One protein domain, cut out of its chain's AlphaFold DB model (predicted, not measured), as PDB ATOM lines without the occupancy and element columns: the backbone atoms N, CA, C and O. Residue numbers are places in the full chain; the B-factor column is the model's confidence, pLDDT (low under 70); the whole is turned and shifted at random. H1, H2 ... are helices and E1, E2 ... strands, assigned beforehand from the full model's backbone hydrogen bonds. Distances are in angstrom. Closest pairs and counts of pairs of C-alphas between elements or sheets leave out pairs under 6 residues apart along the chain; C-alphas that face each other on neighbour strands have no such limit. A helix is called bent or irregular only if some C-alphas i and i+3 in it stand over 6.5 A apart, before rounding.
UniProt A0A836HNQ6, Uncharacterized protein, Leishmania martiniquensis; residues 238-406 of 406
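What this domain is: This is residues 238 to 406 of the 406 residues of an uncharacterized protein of Leishmania martiniquensis (UniProt A0A836HNQ6). A twisted sheet of five parallel strands makes one wall of the domain, and three helices, H1, H3 and H4, stand side by side in a row to one side of it, with H3 in the middle and running back against the strands; the other face is largely bare. A long link with no named element, residues 269 to 306, leads from H2, which lies away from the sheet, back to the sheet at E2, its C-alphas 9 to 25 A from the mean of all C-alphas, and the short helix H5 sits near the start of the edge strand E5. The printed part has 169 residues, with five named helices and five named strands along the chain as E1 H1 H2 E2 H3 E3 H4 E4 H5 E5, and the sheet's order is E1 E2 E3 E4 E5. The class is mixed, helices and strands, with under half of the residues in named elements. The whole is compact and rounded, with a radius of gyration of the C-alphas of 14.9 A and spans of 42 by 35 by 29 A.

How they stand to each other: Start at the sheet of E1, residues 238 to 240, E2, residues 307 to 309, E3, residues 336 to 342, E4, residues 374 to 380, and E5, residues 403 to 405; E1 and E5 are its edge strands. Between E1 and E2, 4 degrees apart in direction, look at N 239 and O 307, 2.9 A apart, within hydrogen-bond range. E2 and E3 differ by 34 degrees, with N 308 and O 340 at 2.9 A. E3 and E4 differ by 20 degrees; find N 341 and O 378 at 2.9 A. E4 and E5 differ by 31 degrees, with N 403 and O 377 at 2.8 A. Now look to H3, residues 317 to 328, which is on the sheet but only grazes it with residues 324 to 328; its closest C-alphas to E4 are those of Phe 328 and Val 374, 4.5 A. H1, residues 248 to 258, touches H3, closest at the C-alphas of Arg 248 and Gly 320, 4.0 A, with a shallow tilt of 24 degrees, the same way. H4, residues 352 to 368, touches H3 with residues 352 to 359 alone, closest at the C-alphas of Thr 318 and Ala 352, 5.9 A, with a shallow tilt of 3 degrees, the same way. H5, residues 397 to 400, only grazes the sheet and is close to H4 but not clearly touching, with the C-alphas of Phe 360 and Thr 400 7.4 A apart. H2, residues 263 to 268, touches no helix and is not on the sheet. The strand-helix-strand units, two parallel neighbour strands with helices between, are E1, H1 H2, E2; E2, H3, E3; E3, H4, E4, these three with right-handed crossovers; and E4, H5, E5. Every O i to N i+4 pair is within hydrogen-bond range in H2 and H3, against 6 of 7 in H1 and 11 of 13 in H4, while H5 is too short for such a pair.

Where its parts are: Find C-alpha 238 at (27.621, -51.473, -25.914), where E1 begins. E3 runs 16.5 A from C-alpha 336 to 342, and E4 runs 15.9 A from 374 to 380. H1 measures 15.1 A and H3 16.8 A. H4 begins at C-alpha 352, (49.015, -38.952, -32.108), and runs 25.0 A; it is neither bent nor irregular, but only just, with C-alphas 361 and 364 6.4 A apart. E5 ends at C-alpha 405, (45.844, -49.797, -23.608).

The domain as a whole: The C-alphas farthest apart are those of Lys 293 and Asp 390, 45.0 A. The printed part has no cut and ends at residue 406, the chain's last. Look for the long links at H2 to E2, 38 residues, and E4 to H5, 16 residues. Mean pLDDT of the printed part is 90.5; residues 271 to 273 and residue 293 are under 70.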
ATOM      1  N   GLN A 238      26.508 -51.133 -25.031       98.12
ATOM      2  CA  GLN A 238      27.621 -51.473 -25.914       98.12
ATOM      3  C   GLN A 238      27.241 -51.216 -27.373       98.12
ATOM      4  O   GLN A 238      26.216 -51.707 -27.845       98.12
ATOM      5  N   LEU A 239      28.063 -50.436 -28.072       98.31
ATOM      6  CA  LEU A 239      27.893 -50.132 -29.488       98.31
ATOM      7  C   LEU A 239      29.166 -50.492 -30.254       98.31
ATOM      8  O   LEU A 239      30.239 -49.944 -29.982       98.31
ATOM      9  N   TYR A 240      29.024 -51.377 -31.237       98.56
ATOM     10  CA  TYR A 240      30.115 -51.845 -32.086       98.56
ATOM     11  C   TYR A 240      29.888 -51.402 -33.534       98.56
ATOM     12  O   TYR A 240      28.873 -51.735 -34.150       98.56
ATOM     13  N   LEU A 241      30.829 -50.600 -34.038       98.25
ATOM     14  CA  LEU A 241      30.868 -50.050 -35.394       98.25
ATOM     15  C   LEU A 241      32.233 -50.351 -36.034       98.25
ATOM     16  O   LEU A 241      32.876 -49.478 -36.628       98.25
ATOM     17  N   ASN A 242      32.718 -51.576 -35.861       98.19
ATOM     18  CA  ASN A 242      34.038 -51.988 -36.316       98.19
ATOM     19  C   ASN A 242      34.048 -52.250 -37.824       98.19
ATOM     20  O   ASN A 242      33.064 -52.742 -38.375       98.19
ATOM     21  N   ASN A 243      35.167 -51.972 -38.501       97.19
ATOM     22  CA  ASN A 243      35.323 -52.244 -39.940       97.19
ATOM     23  C   ASN A 243      34.151 -51.698 -40.790       97.19
ATOM     24  O   ASN A 243      33.617 -52.358 -41.672       97.19
ATOM     25  N   MET A 244      33.722 -50.478 -40.495       96.00
ATOM     26  CA  MET A 244      32.580 -49.797 -41.113       96.00
ATOM     27  C   MET A 244      33.005 -48.829 -42.228       96.00
ATOM     28  O   MET A 244      32.162 -48.161 -42.823       96.00
ATOM     29  N   ASN A 245      34.312 -48.745 -42.515       94.81
ATOM     30  CA  ASN A 245      34.933 -47.724 -43.366       94.81
ATOM     31  C   ASN A 245      34.643 -46.289 -42.878       94.81
ATOM     32  O   ASN A 245      34.421 -45.379 -43.674       94.81
ATOM     33  N   LEU A 246      34.638 -46.091 -41.555       96.88
ATOM     34  CA  LEU A 246      34.469 -44.768 -40.958       96.88
ATOM     35  C   LEU A 246      35.706 -43.907 -41.193       96.88
ATOM     36  O   LEU A 246      36.843 -44.366 -41.046       96.88
ATOM     37  N   ASP A 247      35.467 -42.630 -41.469       96.31
ATOM     38  CA  ASP A 247      36.501 -41.607 -41.515       96.31
ATOM     39  C   ASP A 247      36.283 -40.513 -40.454       96.31
ATOM     40  O   ASP A 247      35.390 -40.578 -39.602       96.31
ATOM     41  N   ARG A 248      37.124 -39.474 -40.479       95.81
ATOM     42  CA  ARG A 248      37.012 -38.335 -39.552       95.81
ATOM     43  C   ARG A 248      35.664 -37.600 -39.622       95.81
ATOM     44  O   ARG A 248      35.261 -36.999 -38.626       95.81
ATOM     45  N   TYR A 249      34.998 -37.584 -40.778       96.12
ATOM     46  CA  TYR A 249      33.698 -36.941 -40.965       96.12
ATOM     47  C   TYR A 249      32.580 -37.823 -40.419       96.12
ATOM     48  O   TYR A 249      31.723 -37.300 -39.700       96.12
ATOM     49  N   SER A 250      32.641 -39.135 -40.663       96.75
ATOM     50  CA  SER A 250      31.704 -40.103 -40.085       96.75
ATOM     51  C   SER A 250      31.749 -40.071 -38.559       96.75
ATOM     52  O   SER A 250      30.712 -39.996 -37.899       96.75
ATOM     53  N   VAL A 251      32.957 -40.032 -37.986       96.88
ATOM     54  CA  VAL A 251      33.169 -39.926 -36.536       96.88
ATOM     55  C   VAL A 251      32.649 -38.598 -35.984       96.88
ATOM     56  O   VAL A 251      31.945 -38.600 -34.976       96.88
ATOM     57  N   ALA A 252      32.918 -37.467 -36.650       96.00
ATOM     58  CA  ALA A 252      32.361 -36.172 -36.244       96.00
ATOM     59  C   ALA A 252      30.824 -36.198 -36.217       96.00
ATOM     60  O   ALA A 252      30.204 -35.653 -35.304       96.00
ATOM     61  N   GLY A 253      30.220 -36.826 -37.228       96.19
ATOM     62  CA  GLY A 253      28.784 -37.042 -37.336       96.19
ATOM     63  C   GLY A 253      28.224 -37.873 -36.191       96.19
ATOM     64  O   GLY A 253      27.351 -37.397 -35.467       96.19
ATOM     65  N   LEU A 254      28.768 -39.073 -35.994       97.44
ATOM     66  CA  LEU A 254      28.390 -39.993 -34.922       97.44
ATOM     67  C   LEU A 254      28.457 -39.325 -33.544       97.44
ATOM     68  O   LEU A 254      27.490 -39.354 -32.785       97.44
ATOM     69  N   PHE A 255      29.578 -38.674 -33.236       96.31
ATOM     70  CA  PHE A 255      29.814 -38.083 -31.920       96.31
ATOM     71  C   PHE A 255      28.870 -36.925 -31.621       96.31
ATOM     72  O   PHE A 255      28.505 -36.728 -30.468       96.31
ATOM     73  N   ALA A 256      28.403 -36.201 -32.640       95.31
ATOM     74  CA  ALA A 256      27.412 -35.156 -32.428       95.31
ATOM     75  C   ALA A 256      26.050 -35.690 -31.964       95.31
ATOM     76  O   ALA A 256      25.302 -34.923 -31.364       95.31
ATOM     77  N   TYR A 257      25.735 -36.964 -32.230       95.94
ATOM     78  CA  TYR A 257      24.527 -37.635 -31.743       95.94
ATOM     79  C   TYR A 257      24.750 -38.389 -30.433       95.94
ATOM     80  O   TYR A 257      23.868 -38.384 -29.577       95.94
ATOM     81  N   LEU A 258      25.914 -39.018 -30.258       95.56
ATOM     82  CA  LEU A 258      26.244 -39.721 -29.015       95.56
ATOM     83  C   LEU A 258      26.491 -38.750 -27.858       95.56
ATOM     84  O   LEU A 258      26.018 -38.993 -26.756       95.56
ATOM     85  N   PHE A 259      27.180 -37.638 -28.122       94.25
ATOM     86  CA  PHE A 259      27.579 -36.653 -27.119       94.25
ATOM     87  C   PHE A 259      27.209 -35.236 -27.581       94.25
ATOM     88  O   PHE A 259      28.065 -34.470 -28.040       94.25
ATOM     89  N   PRO A 260      25.926 -34.850 -27.491       93.88
ATOM     90  CA  PRO A 260      25.484 -33.539 -27.935       93.88
ATOM     91  C   PRO A 260      26.215 -32.399 -27.221       93.88
ATOM     92  O   PRO A 260      26.337 -32.375 -25.998       93.88
ATOM     93  N   VAL A 261      26.710 -31.442 -28.006       92.12
ATOM     94  CA  VAL A 261      27.473 -30.286 -27.516       92.12
ATOM     95  C   VAL A 261      26.538 -29.100 -27.292       92.12
ATOM     96  O   VAL A 261      25.847 -28.668 -28.226       92.12
ATOM     97  N   ASP A 262      26.588 -28.498 -26.104       91.44
ATOM     98  CA  ASP A 262      26.011 -27.181 -25.860       91.44
ATOM     99  C   ASP A 262      26.895 -26.120 -26.526       91.44
ATOM    100  O   ASP A 262      27.916 -25.647 -26.013       91.44
ATOM    101  N   ARG A 263      26.491 -25.730 -27.734       85.62
ATOM    102  CA  ARG A 263      27.209 -24.728 -28.526       85.62
ATOM    103  C   ARG A 263      27.144 -23.333 -27.925       85.62
ATOM    104  O   ARG A 263      28.025 -22.532 -28.230       85.62
ATOM    105  N   ASN A 264      26.115 -23.023 -27.143       86.62
ATOM    106  CA  ASN A 264      25.990 -21.716 -26.517       86.62
ATOM    107  C   ASN A 264      26.984 -21.620 -25.362       86.62
ATOM    108  O   ASN A 264      27.783 -20.684 -25.342       86.62
ATOM    109  N   ALA A 265      27.031 -22.641 -24.505       86.75
ATOM    110  CA  ALA A 265      28.022 -22.737 -23.436       86.75
ATOM    111  C   ALA A 265      29.458 -22.840 -23.983       86.75
ATOM    112  O   ALA A 265      30.366 -22.153 -23.529       86.75
ATOM    113  N   THR A 266      29.677 -23.595 -25.064       83.50
ATOM    114  CA  THR A 266      31.007 -23.677 -25.702       83.50
ATOM    115  C   THR A 266      31.485 -22.320 -26.249       83.50
ATOM    116  O   THR A 266      32.689 -22.057 -26.341       83.50
ATOM    117  N   ARG A 267      30.562 -21.438 -26.657       80.19
ATOM    118  CA  ARG A 267      30.885 -20.096 -27.170       80.19
ATOM    119  C   ARG A 267      31.123 -19.074 -26.065       80.19
ATOM    120  O   ARG A 267      31.865 -18.130 -26.318       80.19
ATOM    121  N   SER A 268      30.520 -19.247 -24.890       81.38
ATOM    122  CA  SER A 268      30.698 -18.329 -23.760       81.38
ATOM    123  C   SER A 268      32.048 -18.493 -23.057       81.38
ATOM    124  O   SER A 268      32.467 -17.576 -22.355       81.38
ATOM    125  N   ILE A 269      32.765 -19.601 -23.287       79.94
ATOM    126  CA  ILE A 269      34.122 -19.801 -22.762       79.94
ATOM    127  C   ILE A 269      35.084 -18.727 -23.326       79.94
ATOM    128  O   ILE A 269      35.253 -18.642 -24.555       79.94
ATOM    129  N   PRO A 270      35.752 -17.936 -22.454       73.12
ATOM    130  CA  PRO A 270      36.709 -16.905 -22.853       73.12
ATOM    131  C   PRO A 270      37.837 -17.446 -23.733       73.12
ATOM    132  O   PRO A 270      38.261 -18.587 -23.585       73.12
ATOM    133  N   ALA A 271      38.396 -16.597 -24.602       68.81
ATOM    134  CA  ALA A 271      39.444 -16.978 -25.558       68.81
ATOM    135  C   ALA A 271      40.703 -17.615 -24.922       68.81
ATOM    136  O   ALA A 271      41.362 -18.418 -25.584       68.81
ATOM    137  N   ALA A 272      41.001 -17.282 -23.661       63.84
ATOM    138  CA  ALA A 272      42.111 -17.835 -22.884       63.84
ATOM    139  C   ALA A 272      41.813 -19.210 -22.249       63.84
ATOM    140  O   ALA A 272      42.747 -19.947 -21.969       63.84
ATOM    141  N   GLY A 273      40.538 -19.575 -22.062       64.50
ATOM    142  CA  GLY A 273      40.104 -20.872 -21.514       64.50
ATOM    143  C   GLY A 273      39.632 -21.855 -22.586       64.50
ATOM    144  O   GLY A 273      38.894 -22.793 -22.302       64.50
ATOM    145  N   VAL A 274      39.964 -21.598 -23.852       74.50
ATOM    146  CA  VAL A 274      39.413 -22.366 -24.965       74.50
ATOM    147  C   VAL A 274      40.051 -23.738 -25.025       74.50
ATOM    148  O   VAL A 274      41.230 -23.852 -25.349       74.50
ATOM    149  N   LEU A 275      39.213 -24.754 -24.863       85.81
ATOM    150  CA  LEU A 275      39.564 -26.149 -25.061       85.81
ATOM    151  C   LEU A 275      39.781 -26.419 -26.562       85.81
ATOM    152  O   LEU A 275      38.893 -26.192 -27.397       85.81
ATOM    153  N   ARG A 276      40.999 -26.813 -26.930       90.38
ATOM    154  CA  ARG A 276      41.464 -27.018 -28.307       90.38
ATOM    155  C   ARG A 276      42.298 -28.279 -28.388       90.38
ATOM    156  O   ARG A 276      43.113 -28.531 -27.529       90.38
ATOM    157  N   ILE A 277      42.183 -29.007 -29.485       94.62
ATOM    158  CA  ILE A 277      43.198 -30.000 -29.856       94.62
ATOM    159  C   ILE A 277      43.717 -29.611 -31.224       94.62
ATOM    160  O   ILE A 277      42.920 -29.229 -32.092       94.62
ATOM    161  N   ALA A 278      45.024 -29.674 -31.446       93.94
ATOM    162  CA  ALA A 278      45.651 -29.212 -32.679       93.94
ATOM    163  C   ALA A 278      45.227 -27.769 -33.031       93.94
ATOM    164  O   ALA A 278      44.839 -27.475 -34.166       93.94
ATOM    165  N   GLY A 279      45.177 -26.888 -32.026       90.56
ATOM    166  CA  GLY A 279      44.882 -25.460 -32.190       90.56
ATOM    167  C   GLY A 279      43.433 -25.087 -32.545       90.56
ATOM    168  O   GLY A 279      43.142 -23.897 -32.687       90.56
ATOM    169  N   SER A 280      42.505 -26.048 -32.651       90.69
ATOM    170  CA  SER A 280      41.095 -25.780 -32.996       90.69
ATOM    171  C   SER A 280      40.108 -26.372 -31.987       90.69
ATOM    172  O   SER A 280      40.385 -27.399 -31.369       90.69
ATOM    173  N   ARG A 281      38.938 -25.730 -31.866       89.19
ATOM    174  CA  ARG A 281      37.791 -26.210 -31.072       89.19
ATOM    175  C   ARG A 281      37.065 -27.361 -31.776       89.19
ATOM    176  O   ARG A 281      37.302 -27.622 -32.958       89.19
ATOM    177  N   VAL A 282      36.115 -27.979 -31.073       89.56
ATOM    178  CA  VAL A 282      35.116 -28.866 -31.682       89.56
ATOM    179  C   VAL A 282      34.408 -28.167 -32.850       89.56
ATOM    180  O   VAL A 282      33.928 -27.035 -32.738       89.56
ATOM    181  N   SER A 283      34.384 -28.830 -34.004       85.94
ATOM    182  CA  SER A 283      33.734 -28.332 -35.214       85.94
ATOM    183  C   SER A 283      32.322 -28.886 -35.343       85.94
ATOM    184  O   SER A 283      32.005 -29.972 -34.864       85.94
ATOM    185  N   ARG A 284      31.466 -28.158 -36.061       87.00
ATOM    186  CA  ARG A 284      30.180 -28.700 -36.504       87.00
ATOM    187  C   ARG A 284      30.426 -29.871 -37.479       87.00
ATOM    188  O   ARG A 284      31.295 -29.727 -38.340       87.00
ATOM    189  N   PRO A 285      29.665 -30.977 -37.383       90.88
ATOM    190  CA  PRO A 285      29.714 -32.053 -38.372       90.88
ATOM    191  C   PRO A 285      29.356 -31.575 -39.780       90.88
ATOM    192  O   PRO A 285      28.753 -30.513 -39.952       90.88
ATOM    193  N   SER A 286      29.687 -32.384 -40.786       90.12
ATOM    194  CA  SER A 286      29.317 -32.097 -42.173       90.12
ATOM    195  C   SER A 286      27.791 -32.055 -42.360       90.12
ATOM    196  O   SER A 286      27.009 -32.543 -41.534       90.12
ATOM    197  N   GLY A 287      27.356 -31.477 -43.484       89.25
ATOM    198  CA  GLY A 287      25.937 -31.390 -43.837       89.25
ATOM    199  C   GLY A 287      25.256 -32.745 -44.049       89.25
ATOM    200  O   GLY A 287      24.032 -32.793 -43.962       89.25
ATOM    201  N   ALA A 288      26.028 -33.819 -44.269       89.44
ATOM    202  CA  ALA A 288      25.517 -35.187 -44.376       89.44
ATOM    203  C   ALA A 288      24.907 -35.690 -43.055       89.44
ATOM    204  O   ALA A 288      23.979 -36.490 -43.076       89.44
ATOM    205  N   PHE A 289      25.387 -35.169 -41.921       93.25
ATOM    206  CA  PHE A 289      24.889 -35.510 -40.589       93.25
ATOM    207  C   PHE A 289      23.964 -34.419 -40.053       93.25
ATOM    208  O   PHE A 289      22.803 -34.669 -39.748       93.25
ATOM    209  N   ILE A 290      24.444 -33.170 -39.982       89.69
ATOM    210  CA  ILE A 290      23.658 -32.053 -39.441       89.69
ATOM    211  C   ILE A 290      23.679 -30.885 -40.420       89.69
ATOM    212  O   ILE A 290      24.594 -30.054 -40.413       89.69
ATOM    213  N   THR A 291      22.609 -30.759 -41.208       82.25
ATOM    214  CA  THR A 291      22.428 -29.647 -42.152       82.25
ATOM    215  C   THR A 291      22.573 -28.296 -41.452       82.25
ATOM    216  O   THR A 291      22.130 -28.129 -40.316       82.25
ATOM    217  N   ALA A 292      23.184 -27.305 -42.112       73.00
ATOM    218  CA  ALA A 292      23.560 -26.025 -41.495       73.00
ATOM    219  C   ALA A 292      22.395 -25.290 -40.798       73.00
ATOM    220  O   ALA A 292      22.608 -24.615 -39.789       73.00
ATOM    221  N   LYS A 293      21.173 -25.467 -41.318       69.25
ATOM    222  CA  LYS A 293      19.940 -24.822 -40.843       69.25
ATOM    223  C   LYS A 293      19.299 -25.511 -39.635       69.25
ATOM    224  O   LYS A 293      18.512 -24.877 -38.946       69.25
ATOM    225  N   LYS A 294      19.604 -26.786 -39.372       78.06
ATOM    226  CA  LYS A 294      19.035 -27.515 -38.231       78.06
ATOM    227  C   LYS A 294      19.829 -27.253 -36.955       78.06
ATOM    228  O   LYS A 294      21.049 -27.066 -36.997       78.06
ATOM    229  N   HIS A 295      19.143 -27.262 -35.819       79.94
ATOM    230  CA  HIS A 295      19.812 -27.404 -34.532       79.94
ATOM    231  C   HIS A 295      20.358 -28.832 -34.407       79.94
ATOM    232  O   HIS A 295      19.822 -29.760 -35.012       79.94
ATOM    233  N   GLY A 296      21.483 -28.979 -33.706       84.81
ATOM    234  CA  GLY A 296      21.970 -30.306 -33.339       84.81
ATOM    235  C   GLY A 296      21.057 -30.937 -32.285       84.81
ATOM    236  O   GLY A 296      20.226 -30.216 -31.719       84.81
ATOM    237  N   PRO A 297      21.221 -32.239 -32.017       91.94
ATOM    238  CA  PRO A 297      20.490 -32.898 -30.944       91.94
ATOM    239  C   PRO A 297      20.792 -32.231 -29.601       91.94
ATOM    240  O   PRO A 297      21.835 -31.588 -29.434       91.94
ATOM    241  N   LYS A 298      19.866 -32.368 -28.654       91.69
ATOM    242  CA  LYS A 298      20.073 -31.927 -27.264       91.69
ATOM    243  C   LYS A 298      20.233 -33.081 -26.284       91.69
ATOM    244  O   LYS A 298      20.851 -32.897 -25.245       91.69
ATOM    245  N   VAL A 299      19.695 -34.247 -26.633       91.62
ATOM    246  CA  VAL A 299      19.702 -35.446 -25.792       91.62
ATOM    247  C   VAL A 299      20.630 -36.494 -26.415       91.62
ATOM    248  O   VAL A 299      20.558 -36.697 -27.632       91.62
ATOM    249  N   PRO A 300      21.502 -37.145 -25.623       93.56
ATOM    250  CA  PRO A 300      22.348 -38.241 -26.084       93.56
ATOM    251  C   PRO A 300      21.516 -39.344 -26.727       93.56
ATOM    252  O   PRO A 300      20.498 -39.764 -26.175       93.56
ATOM    253  N   LEU A 301      21.953 -39.838 -27.886       95.12
ATOM    254  CA  LEU A 301      21.230 -40.897 -28.586       95.12
ATOM    255  C   LEU A 301      21.126 -42.179 -27.742       95.12
ATOM    256  O   LEU A 301      20.085 -42.832 -27.753       95.12
ATOM    257  N   PHE A 302      22.181 -42.501 -26.988       94.50
ATOM    258  CA  PHE A 302      22.267 -43.673 -26.115       94.50
ATOM    259  C   PHE A 302      22.787 -43.263 -24.728       94.50
ATOM    260  O   PHE A 302      23.991 -43.340 -24.482       94.50
ATOM    261  N   PRO A 303      21.912 -42.808 -23.814       91.12
ATOM    262  CA  PRO A 303      22.337 -42.250 -22.525       91.12
ATOM    263  C   PRO A 303      23.019 -43.276 -21.603       91.12
ATOM    264  O   PRO A 303      23.860 -42.908 -20.792       91.12
ATOM    265  N   SER A 304      22.707 -44.567 -21.751       93.31
ATOM    266  CA  SER A 304      23.288 -45.657 -20.947       93.31
ATOM    267  C   SER A 304      24.571 -46.257 -21.544       93.31
ATOM    268  O   SER A 304      25.085 -47.256 -21.029       93.31
ATOM    269  N   MET A 305      25.082 -45.696 -22.645       95.38
ATOM    270  CA  MET A 305      26.210 -46.272 -23.370       95.38
ATOM    271  C   MET A 305      27.494 -46.199 -22.539       95.38
ATOM    272  O   MET A 305      27.916 -45.143 -22.079       95.38
ATOM    273  N   SER A 306      28.150 -47.347 -22.398       95.31
ATOM    274  CA  SER A 306      29.373 -47.518 -21.612       95.31
ATOM    275  C   SER A 306      30.566 -47.984 -22.453       95.31
ATOM    276  O   SER A 306      31.710 -47.749 -22.073       95.31
ATOM    277  N   VAL A 307      30.326 -48.626 -23.596       97.62
ATOM    278  CA  VAL A 307      31.365 -49.137 -24.495       97.62
ATOM    279  C   VAL A 307      31.064 -48.676 -25.914       97.62
ATOM    280  O   VAL A 307      29.968 -48.913 -26.422       97.62
ATOM    281  N   LEU A 308      32.053 -48.046 -26.549       98.31
ATOM    282  CA  LEU A 308      32.031 -47.686 -27.962       98.31
ATOM    283  C   LEU A 308      33.252 -48.290 -28.655       98.31
ATOM    284  O   LEU A 308      34.386 -47.913 -28.357       98.31
ATOM    285  N   SER A 309      33.018 -49.197 -29.597       98.44
ATOM    286  CA  SER A 309      34.071 -49.825 -30.391       98.44
ATOM    287  C   SER A 309      34.029 -49.317 -31.825       98.44
ATOM    288  O   SER A 309      33.029 -49.498 -32.519       98.44
ATOM    289  N   LEU A 310      35.113 -48.672 -32.258       98.50
ATOM    290  CA  LEU A 310      35.310 -48.170 -33.622       98.50
ATOM    291  C   LEU A 310      36.514 -48.840 -34.294       98.50
ATOM    292  O   LEU A 310      37.073 -48.280 -35.240       98.50
ATOM    293  N   SER A 311      36.946 -49.995 -33.795       97.94
ATOM    294  CA  SER A 311      38.147 -50.694 -34.240       97.94
ATOM    295  C   SER A 311      38.100 -51.025 -35.734       97.94
ATOM    296  O   SER A 311      37.037 -51.091 -36.350       97.94
ATOM    297  N   ASP A 312      39.266 -51.250 -36.336       98.00
ATOM    298  CA  ASP A 312      39.384 -51.640 -37.748       98.00
ATOM    299  C   ASP A 312      38.808 -50.612 -38.738       98.00
ATOM    300  O   ASP A 312      38.418 -50.952 -39.853       98.00
ATOM    301  N   ASN A 313      38.776 -49.331 -38.363       98.06
ATOM    302  CA  ASN A 313      38.425 -48.232 -39.262       98.06
ATOM    303  C   ASN A 313      39.667 -47.378 -39.581       98.06
ATOM    304  O   ASN A 313      39.854 -46.316 -38.982       98.06
ATOM    305  N   PRO A 314      40.539 -47.793 -40.522       96.69
ATOM    306  CA  PRO A 314      41.779 -47.071 -40.828       96.69
ATOM    307  C   PRO A 314      41.552 -45.650 -41.367       96.69
ATOM    308  O   PRO A 314      42.444 -44.810 -41.268       96.69
ATOM    309  N   GLY A 315      40.364 -45.363 -41.914       96.19
ATOM    310  CA  GLY A 315      39.970 -44.028 -42.374       96.19
ATOM    311  C   GLY A 315      39.827 -42.996 -41.251       96.19
ATOM    312  O   GLY A 315      39.902 -41.793 -41.517       96.19
ATOM    313  N   VAL A 316      39.662 -43.435 -39.995       97.56
ATOM    314  CA  VAL A 316      39.628 -42.548 -38.825       97.56
ATOM    315  C   VAL A 316      40.963 -41.815 -38.725       97.56
ATOM    316  O   VAL A 316      41.002 -40.583 -38.768       97.56
ATOM    317  N   GLY A 317      42.064 -42.563 -38.645       97.50
ATOM    318  CA  GLY A 317      43.418 -42.038 -38.547       97.50
ATOM    319  C   GLY A 317      43.619 -41.023 -37.416       97.50
ATOM    320  O   GLY A 317      42.777 -40.810 -36.537       97.50
ATOM    321  N   THR A 318      44.746 -40.318 -37.458       97.62
ATOM    322  CA  THR A 318      45.054 -39.262 -36.477       97.62
ATOM    323  C   THR A 318      44.085 -38.080 -36.576       97.62
ATOM    324  O   THR A 318      43.765 -37.448 -35.573       97.62
ATOM    325  N   ALA A 319      43.567 -37.782 -37.772       97.19
ATOM    326  CA  ALA A 319      42.591 -36.707 -37.956       97.19
ATOM    327  C   ALA A 319      41.255 -37.005 -37.252       97.19
ATOM    328  O   ALA A 319      40.669 -36.105 -36.654       97.19
ATOM    329  N   GLY A 320      40.791 -38.254 -37.297       97.44
ATOM    330  CA  GLY A 320      39.616 -38.720 -36.571       97.44
ATOM    331  C   GLY A 320      39.854 -38.760 -35.065       97.44
ATOM    332  O   GLY A 320      39.002 -38.284 -34.321       97.44
ATOM    333  N   LEU A 321      41.040 -39.184 -34.605       97.88
ATOM    334  CA  LEU A 321      41.415 -39.065 -33.190       97.88
ATOM    335  C   LEU A 321      41.308 -37.613 -32.697       97.88
ATOM    336  O   LEU A 321      40.694 -37.358 -31.668       97.88
ATOM    337  N   ILE A 322      41.840 -36.641 -33.445       97.81
ATOM    338  CA  ILE A 322      41.717 -35.216 -33.093       97.81
ATOM    339  C   ILE A 322      40.242 -34.806 -32.958       97.81
ATOM    340  O   ILE A 322      39.896 -34.068 -32.039       97.81
ATOM    341  N   VAL A 323      39.367 -35.267 -33.856       97.31
ATOM    342  CA  VAL A 323      37.919 -34.998 -33.778       97.31
ATOM    343  C   VAL A 323      37.316 -35.583 -32.500       97.31
ATOM    344  O   VAL A 323      36.582 -34.873 -31.814       97.31
ATOM    345  N   ILE A 324      37.659 -36.825 -32.155       97.38
ATOM    346  CA  ILE A 324      37.210 -37.510 -30.932       97.38
ATOM    347  C   ILE A 324      37.628 -36.716 -29.695       97.38
ATOM    348  O   ILE A 324      36.780 -36.351 -28.885       97.38
ATOM    349  N   LEU A 325      38.913 -36.372 -29.582       96.62
ATOM    350  CA  LEU A 325      39.449 -35.647 -28.428       96.62
ATOM    351  C   LEU A 325      38.831 -34.247 -28.293       96.62
ATOM    352  O   LEU A 325      38.482 -33.827 -27.192       96.62
ATOM    353  N   ARG A 326      38.622 -33.535 -29.411       95.25
ATOM    354  CA  ARG A 326      37.892 -32.254 -29.409       95.25
ATOM    355  C   ARG A 326      36.452 -32.421 -28.956       95.25
ATOM    356  O   ARG A 326      35.943 -31.542 -28.273       95.25
ATOM    357  N   SER A 327      35.795 -33.496 -29.388       94.50
ATOM    358  CA  SER A 327      34.431 -33.785 -28.969       94.50
ATOM    359  C   SER A 327      34.381 -34.066 -27.478       94.50
ATOM    360  O   SER A 327      33.487 -33.552 -26.839       94.50
ATOM    361  N   PHE A 328      35.334 -34.808 -26.914       94.50
ATOM    362  CA  PHE A 328      35.371 -35.106 -25.481       94.50
ATOM    363  C   PHE A 328      35.645 -33.895 -24.597       94.50
ATOM    364  O   PHE A 328      35.088 -33.802 -23.509       94.50
ATOM    365  N   LEU A 329      36.459 -32.949 -25.063       92.44
ATOM    366  CA  LEU A 329      36.688 -31.689 -24.354       92.44
ATOM    367  C   LEU A 329      35.591 -30.643 -24.585       92.44
ATOM    368  O   LEU A 329      35.681 -29.545 -24.050       92.44
ATOM    369  N   ALA A 330      34.590 -30.903 -25.425       91.81
ATOM    370  CA  ALA A 330      33.544 -29.920 -25.656       91.81
ATOM    371  C   ALA A 330      32.675 -29.717 -24.400       91.81
ATOM    372  O   ALA A 330      32.692 -30.514 -23.465       91.81
ATOM    373  N   VAL A 331      31.892 -28.633 -24.378       92.00
ATOM    374  CA  VAL A 331      30.888 -28.446 -23.325       92.00
ATOM    375  C   VAL A 331      29.630 -29.198 -23.726       92.00
ATOM    376  O   VAL A 331      28.994 -28.843 -24.721       92.00
ATOM    377  N   HIS A 332      29.271 -30.225 -22.969       93.00
ATOM    378  CA  HIS A 332      28.048 -30.996 -23.181       93.00
ATOM    379  C   HIS A 332      26.926 -30.524 -22.260       93.00
ATOM    380  O   HIS A 332      27.175 -29.854 -21.259       93.00
ATOM    381  N   TYR A 333      25.686 -30.875 -22.609       90.12
ATOM    382  CA  TYR A 333      24.525 -30.587 -21.758       90.12
ATOM    383  C   TYR A 333      24.557 -31.372 -20.442       90.12
ATOM    384  O   TYR A 333      24.039 -30.896 -19.437       90.12
ATOM    385  N   GLU A 334      25.171 -32.555 -20.452       84.50
ATOM    386  CA  GLU A 334      25.236 -33.462 -19.309       84.50
ATOM    387  C   GLU A 334      26.621 -34.127 -19.244       84.50
ATOM    388  O   GLU A 334      27.216 -34.408 -20.295       84.50
ATOM    389  N   PRO A 335      27.152 -34.401 -18.040       77.88
ATOM    390  CA  PRO A 335      28.398 -35.139 -17.883       77.88
ATOM    391  C   PRO A 335      28.223 -36.584 -18.358       77.88
ATOM    392  O   PRO A 335      27.242 -37.244 -18.026       77.88
ATOM    393  N   HIS A 336      29.196 -37.084 -19.116       80.56
ATOM    394  CA  HIS A 336      29.186 -38.452 -19.631       80.56
ATOM    395  C   HIS A 336      30.470 -39.164 -19.232       80.56
ATOM    396  O   HIS A 336      31.562 -38.821 -19.692       80.56
ATOM    397  N   ILE A 337      30.330 -40.191 -18.399       74.75
ATOM    398  CA  ILE A 337      31.419 -41.103 -18.068       74.75
ATOM    399  C   ILE A 337      31.075 -42.437 -18.704       74.75
ATOM    400  O   ILE A 337      30.110 -43.086 -18.306       74.75
ATOM    401  N   PHE A 338      31.877 -42.854 -19.677       88.06
ATOM    402  CA  PHE A 338      31.729 -44.167 -20.291       88.06
ATOM    403  C   PHE A 338      33.013 -44.978 -20.106       88.06
ATOM    404  O   PHE A 338      34.095 -44.447 -19.857       88.06
ATOM    405  N   SER A 339      32.896 -46.295 -20.099       93.50
ATOM    406  CA  SER A 339      33.954 -47.193 -19.640       93.50
ATOM    407  C   SER A 339      35.074 -47.347 -20.662       93.50
ATOM    408  O   SER A 339      36.243 -47.275 -20.291       93.50
ATOM    409  N   VAL A 340      34.747 -47.576 -21.935       97.12
ATOM    410  CA  VAL A 340      35.750 -47.929 -22.949       97.12
ATOM    411  C   VAL A 340      35.447 -47.264 -24.283       97.12
ATOM    412  O   VAL A 340      34.341 -47.401 -24.806       97.12
ATOM    413  N   ILE A 341      36.464 -46.621 -24.861       97.69
ATOM    414  CA  ILE A 341      36.541 -46.348 -26.295       97.69
ATOM    415  C   ILE A 341      37.636 -47.204 -26.927       97.69
ATOM    416  O   ILE A 341      38.805 -47.121 -26.541       97.69
ATOM    417  N   ASP A 342      37.256 -48.026 -27.898       98.38
ATOM    418  CA  ASP A 342      38.189 -48.851 -28.657       98.38
ATOM    419  C   ASP A 342      38.454 -48.236 -30.036       98.38
ATOM    420  O   ASP A 342      37.549 -48.096 -30.860       98.38
ATOM    421  N   LEU A 343      39.708 -47.840 -30.264       98.25
ATOM    422  CA  LEU A 343      40.239 -47.293 -31.515       98.25
ATOM    423  C   LEU A 343      41.379 -48.171 -32.057       98.25
ATOM    424  O   LEU A 343      42.307 -47.676 -32.705       98.25
ATOM    425  N   SER A 344      41.350 -49.470 -31.764       98.25
ATOM    426  CA  SER A 344      42.349 -50.425 -32.238       98.25
ATOM    427  C   SER A 344      42.377 -50.486 -33.765       98.25
ATOM    428  O   SER A 344      41.335 -50.561 -34.411       98.25
ATOM    429  N   ARG A 345      43.580 -50.504 -34.352       97.75
ATOM    430  CA  ARG A 345      43.801 -50.627 -35.809       97.75
ATOM    431  C   ARG A 345      43.059 -49.561 -36.639       97.75
ATOM    432  O   ARG A 345      42.660 -49.802 -37.774       97.75
ATOM    433  N   CYS A 346      42.923 -48.351 -36.099       98.12
ATOM    434  CA  CYS A 346      42.261 -47.212 -36.745       98.12
ATOM    435  C   CYS A 346      43.199 -46.332 -37.588       98.12
ATOM    436  O   CYS A 346      42.841 -45.210 -37.940       98.12
ATOM    437  N   GLY A 347      44.406 -46.803 -37.914       96.62
ATOM    438  CA  GLY A 347      45.359 -46.051 -38.741       96.62
ATOM    439  C   GLY A 347      45.959 -44.828 -38.038       96.62
ATOM    440  O   GLY A 347      46.351 -43.866 -38.698       96.62
ATOM    441  N   ILE A 348      46.009 -44.829 -36.703       97.62
ATOM    442  CA  ILE A 348      46.552 -43.720 -35.910       97.62
ATOM    443  C   ILE A 348      48.089 -43.737 -35.991       97.62
ATOM    444  O   ILE A 348      48.745 -44.723 -35.631       97.62
ATOM    445  N   ASP A 349      48.669 -42.633 -36.468       95.88
ATOM    446  CA  ASP A 349      50.108 -42.499 -36.714       95.88
ATOM    447  C   ASP A 349      50.901 -42.054 -35.469       95.88
ATOM    448  O   ASP A 349      50.351 -41.792 -34.397       95.88
ATOM    449  N   ARG A 350      52.230 -41.964 -35.605       93.88
ATOM    450  CA  ARG A 350      53.148 -41.593 -34.512       93.88
ATOM    451  C   ARG A 350      52.963 -40.173 -33.970       93.88
ATOM    452  O   ARG A 350      53.425 -39.874 -32.876       93.88
ATOM    453  N   GLY A 351      52.322 -39.287 -34.721       91.50
ATOM    454  CA  GLY A 351      52.017 -37.927 -34.300       91.50
ATOM    455  C   GLY A 351      50.863 -37.842 -33.303       91.50
ATOM    456  O   GLY A 351      50.610 -36.755 -32.793       91.50
ATOM    457  N   ALA A 352      50.161 -38.941 -33.012       93.62
ATOM    458  CA  ALA A 352      49.015 -38.952 -32.108       93.62
ATOM    459  C   ALA A 352      49.365 -38.673 -30.638       93.62
ATOM    460  O   ALA A 352      48.574 -38.034 -29.942       93.62
ATOM    461  N   SER A 353      50.549 -39.087 -30.179       93.44
ATOM    462  CA  SER A 353      51.004 -38.891 -28.794       93.44
ATOM    463  C   SER A 353      50.928 -37.430 -28.341       93.44
ATOM    464  O   SER A 353      50.489 -37.155 -27.224       93.44
ATOM    465  N   ARG A 354      51.252 -36.477 -29.229       94.38
ATOM    466  CA  ARG A 354      51.165 -35.036 -28.931       94.38
ATOM    467  C   ARG A 354      49.738 -34.581 -28.623       94.38
ATOM    468  O   ARG A 354      49.547 -33.721 -27.776       94.38
ATOM    469  N   TYR A 355      48.748 -35.158 -29.301       95.56
ATOM    470  CA  TYR A 355      47.345 -34.780 -29.149       95.56
ATOM    471  C   TYR A 355      46.706 -35.441 -27.935       95.56
ATOM    472  O   TYR A 355      45.877 -34.823 -27.280       95.56
ATOM    473  N   MET A 356      47.125 -36.666 -27.606       94.69
ATOM    474  CA  MET A 356      46.751 -37.303 -26.343       94.69
ATOM    475  C   MET A 356      47.287 -36.495 -25.157       94.69
ATOM    476  O   MET A 356      46.533 -36.214 -24.233       94.69
ATOM    477  N   ARG A 357      48.548 -36.041 -25.216       92.81
ATOM    478  CA  ARG A 357      49.112 -35.130 -24.208       92.81
ATOM    479  C   ARG A 357      48.303 -33.833 -24.097       92.81
ATOM    480  O   ARG A 357      47.870 -33.490 -23.005       92.81
ATOM    481  N   GLU A 358      48.037 -33.169 -25.226       93.50
ATOM    482  CA  GLU A 358      47.223 -31.941 -25.273       93.50
ATOM    483  C   GLU A 358      45.820 -32.160 -24.670       93.50
ATOM    484  O   GLU A 358      45.303 -31.290 -23.972       93.50
ATOM    485  N   TYR A 359      45.218 -33.334 -24.889       94.31
ATOM    486  CA  TYR A 359      43.942 -33.714 -24.282       94.31
ATOM    487  C   TYR A 359      44.025 -33.823 -22.759       94.31
ATOM    488  O   TYR A 359      43.206 -33.219 -22.071       94.31
ATOM    489  N   PHE A 360      45.009 -34.546 -22.221       92.00
ATOM    490  CA  PHE A 360      45.137 -34.725 -20.773       92.00
ATOM    491  C   PHE A 360      45.493 -33.426 -20.042       92.00
ATOM    492  O   PHE A 360      44.963 -33.184 -18.960       92.00
ATOM    493  N   GLU A 361      46.323 -32.567 -20.641       89.50
ATOM    494  CA  GLU A 361      46.641 -31.234 -20.104       89.50
ATOM    495  C   GLU A 361      45.395 -30.342 -19.999       89.50
ATOM    496  O   GLU A 361      45.251 -29.566 -19.054       89.50
ATOM    497  N   GLN A 362      44.476 -30.453 -20.960       90.69
ATOM    498  CA  GLN A 362      43.268 -29.627 -21.000       90.69
ATOM    499  C   GLN A 362      42.082 -30.224 -20.257       90.69
ATOM    500  O   GLN A 362      41.182 -29.480 -19.874       90.69
ATOM    501  N   LEU A 363      42.064 -31.538 -20.040       90.00
ATOM    502  CA  LEU A 363      40.972 -32.215 -19.354       90.00
ATOM    503  C   LEU A 363      40.793 -31.696 -17.922       90.00
ATOM    504  O   LEU A 363      39.670 -31.389 -17.530       90.00
ATOM    505  N   SER A 364      41.883 -31.537 -17.167       83.56
ATOM    506  CA  SER A 364      41.842 -30.960 -15.814       83.56
ATOM    507  C   SER A 364      41.275 -29.541 -15.832       83.56
ATOM    508  O   SER A 364      40.322 -29.243 -15.121       83.56
ATOM    509  N   SER A 365      41.775 -28.703 -16.744       85.19
ATOM    510  CA  SER A 365      41.298 -27.326 -16.921       85.19
ATOM    511  C   SER A 365      39.813 -27.262 -17.298       85.19
ATOM    512  O   SER A 365      39.105 -26.360 -16.858       85.19
ATOM    513  N   ALA A 366      39.323 -28.209 -18.106       86.88
ATOM    514  CA  ALA A 366      37.912 -28.303 -18.471       86.88
ATOM    515  C   ALA A 366      37.036 -28.637 -17.254       86.88
ATOM    516  O   ALA A 366      36.006 -27.995 -17.047       86.88
ATOM    517  N   ILE A 367      37.463 -29.612 -16.446       85.56
ATOM    518  CA  ILE A 367      36.764 -30.027 -15.223       85.56
ATOM    519  C   ILE A 367      36.748 -28.878 -14.203       85.56
ATOM    520  O   ILE A 367      35.683 -28.535 -13.693       85.56
ATOM    521  N   ASP A 368      37.891 -28.226 -13.971       84.62
ATOM    522  CA  ASP A 368      38.020 -27.102 -13.032       84.62
ATOM    523  C   ASP A 368      37.182 -25.887 -13.454       84.62
ATOM    524  O   ASP A 368      36.632 -25.168 -12.617       84.62
ATOM    525  N   ALA A 369      37.028 -25.671 -14.764       83.94
ATOM    526  CA  ALA A 369      36.156 -24.640 -15.320       83.94
ATOM    527  C   ALA A 369      34.655 -24.978 -15.210       83.94
ATOM    528  O   ALA A 369      33.823 -24.210 -15.697       83.94
ATOM    529  N   GLY A 370      34.294 -26.120 -14.615       81.56
ATOM    530  CA  GLY A 370      32.913 -26.589 -14.506       81.56
ATOM    531  C   GLY A 370      32.305 -26.997 -15.847       81.56
ATOM    532  O   GLY A 370      31.081 -27.047 -15.979       81.56
ATOM    533  N   CYS A 371      33.133 -27.261 -16.865       86.69
ATOM    534  CA  CYS A 371      32.636 -27.860 -18.097       86.69
ATOM    535  C   CYS A 371      32.194 -29.299 -17.804       86.69
ATOM    536  O   CYS A 371      32.712 -29.950 -16.899       86.69
ATOM    537  N   CYS A 372      31.257 -29.811 -18.599       89.00
ATOM    538  CA  CYS A 372      30.852 -31.215 -18.568       89.00
ATOM    539  C   CYS A 372      31.520 -31.966 -19.734       89.00
ATOM    540  O   CYS A 372      30.837 -32.199 -20.731       89.00
ATOM    541  N   PRO A 373      32.835 -32.277 -19.690       90.81
ATOM    542  CA  PRO A 373      33.481 -33.058 -20.739       90.81
ATOM    543  C   PRO A 373      32.986 -34.509 -20.723       90.81
ATOM    544  O   PRO A 373      32.443 -35.000 -19.730       90.81
ATOM    545  N   VAL A 374      33.230 -35.217 -21.821       92.25
ATOM    546  CA  VAL A 374      33.084 -36.674 -21.879       92.25
ATOM    547  C   VAL A 374      34.419 -37.306 -21.500       92.25
ATOM    548  O   VAL A 374      35.452 -37.000 -22.102       92.25
ATOM    549  N   VAL A 375      34.405 -38.216 -20.527       91.19
ATOM    550  CA  VAL A 375      35.628 -38.839 -20.006       91.19
ATOM    551  C   VAL A 375      35.530 -40.363 -20.108       91.19
ATOM    552  O   VAL A 375      34.789 -40.977 -19.335       91.19
ATOM    553  N   PRO A 376      36.251 -41.004 -21.049       93.31
ATOM    554  CA  PRO A 376      36.346 -42.457 -21.078       93.31
ATOM    555  C   PRO A 376      37.284 -42.960 -19.978       93.31
ATOM    556  O   PRO A 376      38.393 -42.453 -19.834       93.31
ATOM    557  N   LYS A 377      36.907 -44.023 -19.257       93.75
ATOM    558  CA  LYS A 377      37.822 -44.672 -18.292       93.75
ATOM    559  C   LYS A 377      38.981 -45.387 -18.979       93.75
ATOM    560  O   LYS A 377      40.027 -45.590 -18.370       93.75
ATOM    561  N   ARG A 378      38.811 -45.797 -20.238       95.00
ATOM    562  CA  ARG A 378      39.831 -46.509 -21.007       95.00
ATOM    563  C   ARG A 378      39.816 -46.112 -22.478       95.00
ATOM    564  O   ARG A 378      38.771 -46.187 -23.119       95.00
ATOM    565  N   PHE A 379      40.990 -45.797 -23.019       95.19
ATOM    566  CA  PHE A 379      41.244 -45.790 -24.458       95.19
ATOM    567  C   PHE A 379      42.015 -47.047 -24.845       95.19
ATOM    568  O   PHE A 379      43.042 -47.360 -24.240       95.19
ATOM    569  N   VAL A 380      41.556 -47.730 -25.885       96.94
ATOM    570  CA  VAL A 380      42.277 -48.848 -26.496       96.94
ATOM    571  C   VAL A 380      42.812 -48.398 -27.850       96.94
ATOM    572  O   VAL A 380      42.051 -47.962 -28.709       96.94
ATOM    573  N   LEU A 381      44.128 -48.462 -28.027       96.44
ATOM    574  CA  LEU A 381      44.865 -48.009 -29.208       96.44
ATOM    575  C   LEU A 381      45.659 -49.149 -29.866       96.44
ATOM    576  O   LEU A 381      46.519 -48.876 -30.706       96.44
ATOM    577  N   MET A 382      45.336 -50.406 -29.548       95.75
ATOM    578  CA  MET A 382      46.088 -51.579 -29.999       95.75
ATOM    579  C   MET A 382      46.247 -51.652 -31.518       95.75
ATOM    580  O   MET A 382      45.305 -51.449 -32.287       95.75
ATOM    581  N   GLY A 383      47.457 -51.982 -31.969       94.56
ATOM    582  CA  GLY A 383      47.764 -52.144 -33.394       94.56
ATOM    583  C   GLY A 383      47.815 -50.835 -34.189       94.56
ATOM    584  O   GLY A 383      47.836 -50.872 -35.419       94.56
ATOM    585  N   ASN A 384      47.840 -49.682 -33.518       95.81
ATOM    586  CA  ASN A 384      48.197 -48.404 -34.130       95.81
ATOM    587  C   ASN A 384      49.693 -48.114 -33.947       95.81
ATOM    588  O   ASN A 384      50.359 -48.729 -33.125       95.81
ATOM    589  N   GLN A 385      50.232 -47.145 -34.693       93.12
ATOM    590  CA  GLN A 385      51.611 -46.712 -34.458       93.12
ATOM    591  C   GLN A 385      51.718 -45.761 -33.265       93.12
ATOM    592  O   GLN A 385      52.721 -45.845 -32.568       93.12
ATOM    593  N   HIS A 386      50.729 -44.867 -33.088       88.00
ATOM    594  CA  HIS A 386      50.464 -43.877 -32.014       88.00
ATOM    595  C   HIS A 386      51.614 -43.002 -31.456       88.00
ATOM    596  O   HIS A 386      51.364 -41.892 -30.992       88.00
ATOM    597  N   GLY A 387      52.871 -43.443 -31.479       84.94
ATOM    598  CA  GLY A 387      54.058 -42.698 -31.056       84.94
ATOM    599  C   GLY A 387      54.247 -42.608 -29.544       84.94
ATOM    600  O   GLY A 387      55.161 -41.931 -29.092       84.94
ATOM    601  N   ILE A 388      53.380 -43.257 -28.769       86.94
ATOM    602  CA  ILE A 388      53.482 -43.395 -27.313       86.94
ATOM    603  C   ILE A 388      54.466 -44.527 -26.994       86.94
ATOM    604  O   ILE A 388      54.139 -45.693 -27.203       86.94
ATOM    605  N   ALA A 389      55.672 -44.170 -26.548       81.69
ATOM    606  CA  ALA A 389      56.685 -45.127 -26.095       81.69
ATOM    607  C   ALA A 389      56.512 -45.471 -24.608       81.69
ATOM    608  O   ALA A 389      56.617 -46.635 -24.234       81.69
ATOM    609  N   ASP A 390      56.192 -44.462 -23.794       81.62
ATOM    610  CA  ASP A 390      55.848 -44.596 -22.383       81.62
ATOM    611  C   ASP A 390      54.553 -43.816 -22.100       81.62
ATOM    612  O   ASP A 390      54.427 -42.631 -22.417       81.62
ATOM    613  N   ALA A 391      53.560 -44.499 -21.530       81.00
ATOM    614  CA  ALA A 391      52.286 -43.900 -21.150       81.00
ATOM    615  C   ALA A 391      52.447 -42.884 -20.003       81.00
ATOM    616  O   ALA A 391      51.712 -41.898 -19.963       81.00
ATOM    617  N   HIS A 392      53.424 -43.079 -19.115       80.62
ATOM    618  CA  HIS A 392      53.671 -42.195 -17.975       80.62
ATOM    619  C   HIS A 392      54.195 -40.810 -18.393       80.62
ATOM    620  O   HIS A 392      54.032 -39.839 -17.657       80.62
ATOM    621  N   GLU A 393      54.764 -40.681 -19.598       79.88
ATOM    622  CA  GLU A 393      55.238 -39.403 -20.153       79.88
ATOM    623  C   GLU A 393      54.121 -38.509 -20.714       79.88
ATOM    624  O   GLU A 393      54.361 -37.348 -21.072       79.88
ATOM    625  N   ILE A 394      52.912 -39.046 -20.882       81.06
ATOM    626  CA  ILE A 394      51.781 -38.309 -21.458       81.06
ATOM    627  C   ILE A 394      50.619 -38.131 -20.478       81.06
ATOM    628  O   ILE A 394      49.861 -37.181 -20.655       81.06
ATOM    629  N   TYR A 395      50.484 -38.988 -19.458       83.06
ATOM    630  CA  TYR A 395      49.530 -38.810 -18.355       83.06
ATOM    631  C   TYR A 395      49.846 -39.734 -17.161       83.06
ATOM    632  O   TYR A 395      50.657 -40.651 -17.261       83.06
ATOM    633  N   SER A 396      49.152 -39.524 -16.036       77.69
ATOM    634  CA  SER A 396      49.115 -40.465 -14.905       77.69
ATOM    635  C   SER A 396      47.688 -40.999 -14.713       77.69
ATOM    636  O   SER A 396      46.786 -40.176 -14.528       77.69
ATOM    637  N   PRO A 397      47.460 -42.331 -14.721       78.44
ATOM    638  CA  PRO A 397      46.145 -42.914 -14.448       78.44
ATOM    639  C   PRO A 397      45.586 -42.522 -13.077       78.44
ATOM    640  O   PRO A 397      44.378 -42.374 -12.934       78.44
ATOM    641  N   GLU A 398      46.453 -42.319 -12.081       77.19
ATOM    642  CA  GLU A 398      46.056 -41.880 -10.736       77.19
ATOM    643  C   GLU A 398      45.505 -40.449 -10.750       77.19
ATOM    644  O   GLU A 398      44.578 -40.134 -10.010       77.19
ATOM    645  N   ASN A 399      46.036 -39.598 -11.637       76.56
ATOM    646  CA  ASN A 399      45.636 -38.196 -11.740       76.56
ATOM    647  C   ASN A 399      44.426 -37.996 -12.658       76.56
ATOM    648  O   ASN A 399      43.602 -37.124 -12.400       76.56
ATOM    649  N   THR A 400      44.331 -38.753 -13.755       79.25
ATOM    650  CA  THR A 400      43.265 -38.572 -14.753       79.25
ATOM    651  C   THR A 400      42.108 -39.553 -14.587       79.25
ATOM    652  O   THR A 400      41.024 -39.291 -15.099       79.25
ATOM    653  N   GLY A 401      42.317 -40.690 -13.916       83.44
ATOM    654  CA  GLY A 401      41.354 -41.795 -13.857       83.44
ATOM    655  C   GLY A 401      41.177 -42.543 -15.186       83.44
ATOM    656  O   GLY A 401      40.244 -43.335 -15.321       83.44
ATOM    657  N   ILE A 402      42.042 -42.287 -16.175       89.50
ATOM    658  CA  ILE A 402      41.960 -42.844 -17.531       89.50
ATOM    659  C   ILE A 402      43.065 -43.880 -17.716       89.50
ATOM    660  O   ILE A 402      44.200 -43.641 -17.337       89.50
ATOM    661  N   GLN A 403      42.763 -45.015 -18.343       91.88
ATOM    662  CA  GLN A 403      43.736 -46.033 -18.732       91.88
ATOM    663  C   GLN A 403      43.979 -46.004 -20.248       91.88
ATOM    664  O   GLN A 403      43.032 -46.047 -21.030       91.88
ATOM    665  N   LEU A 404      45.239 -46.007 -20.684       92.38
ATOM    666  CA  LEU A 404      45.612 -46.294 -22.074       92.38
ATOM    667  C   LEU A 404      46.043 -47.754 -22.215       92.38
ATOM    668  O   LEU A 404      46.914 -48.222 -21.485       92.38
ATOM    669  N   VAL A 405      45.446 -48.454 -23.174       92.12
ATOM    670  CA  VAL A 405      45.844 -49.797 -23.608       92.12
ATOM    671  C   VAL A 405      46.450 -49.658 -25.001       92.12
ATOM    672  O   VAL A 405      45.748 -49.236 -25.919       92.12
ATOM    673  N   LEU A 406      47.748 -49.936 -25.135       90.25
ATOM    674  CA  LEU A 406      48.554 -49.669 -26.336       90.25
ATOM    675  C   LEU A 406      48.826 -50.931 -27.152       90.25
ATOM    676  O   LEU A 406      48.992 -52.006 -26.534       90.25
TER     677      LEU A 406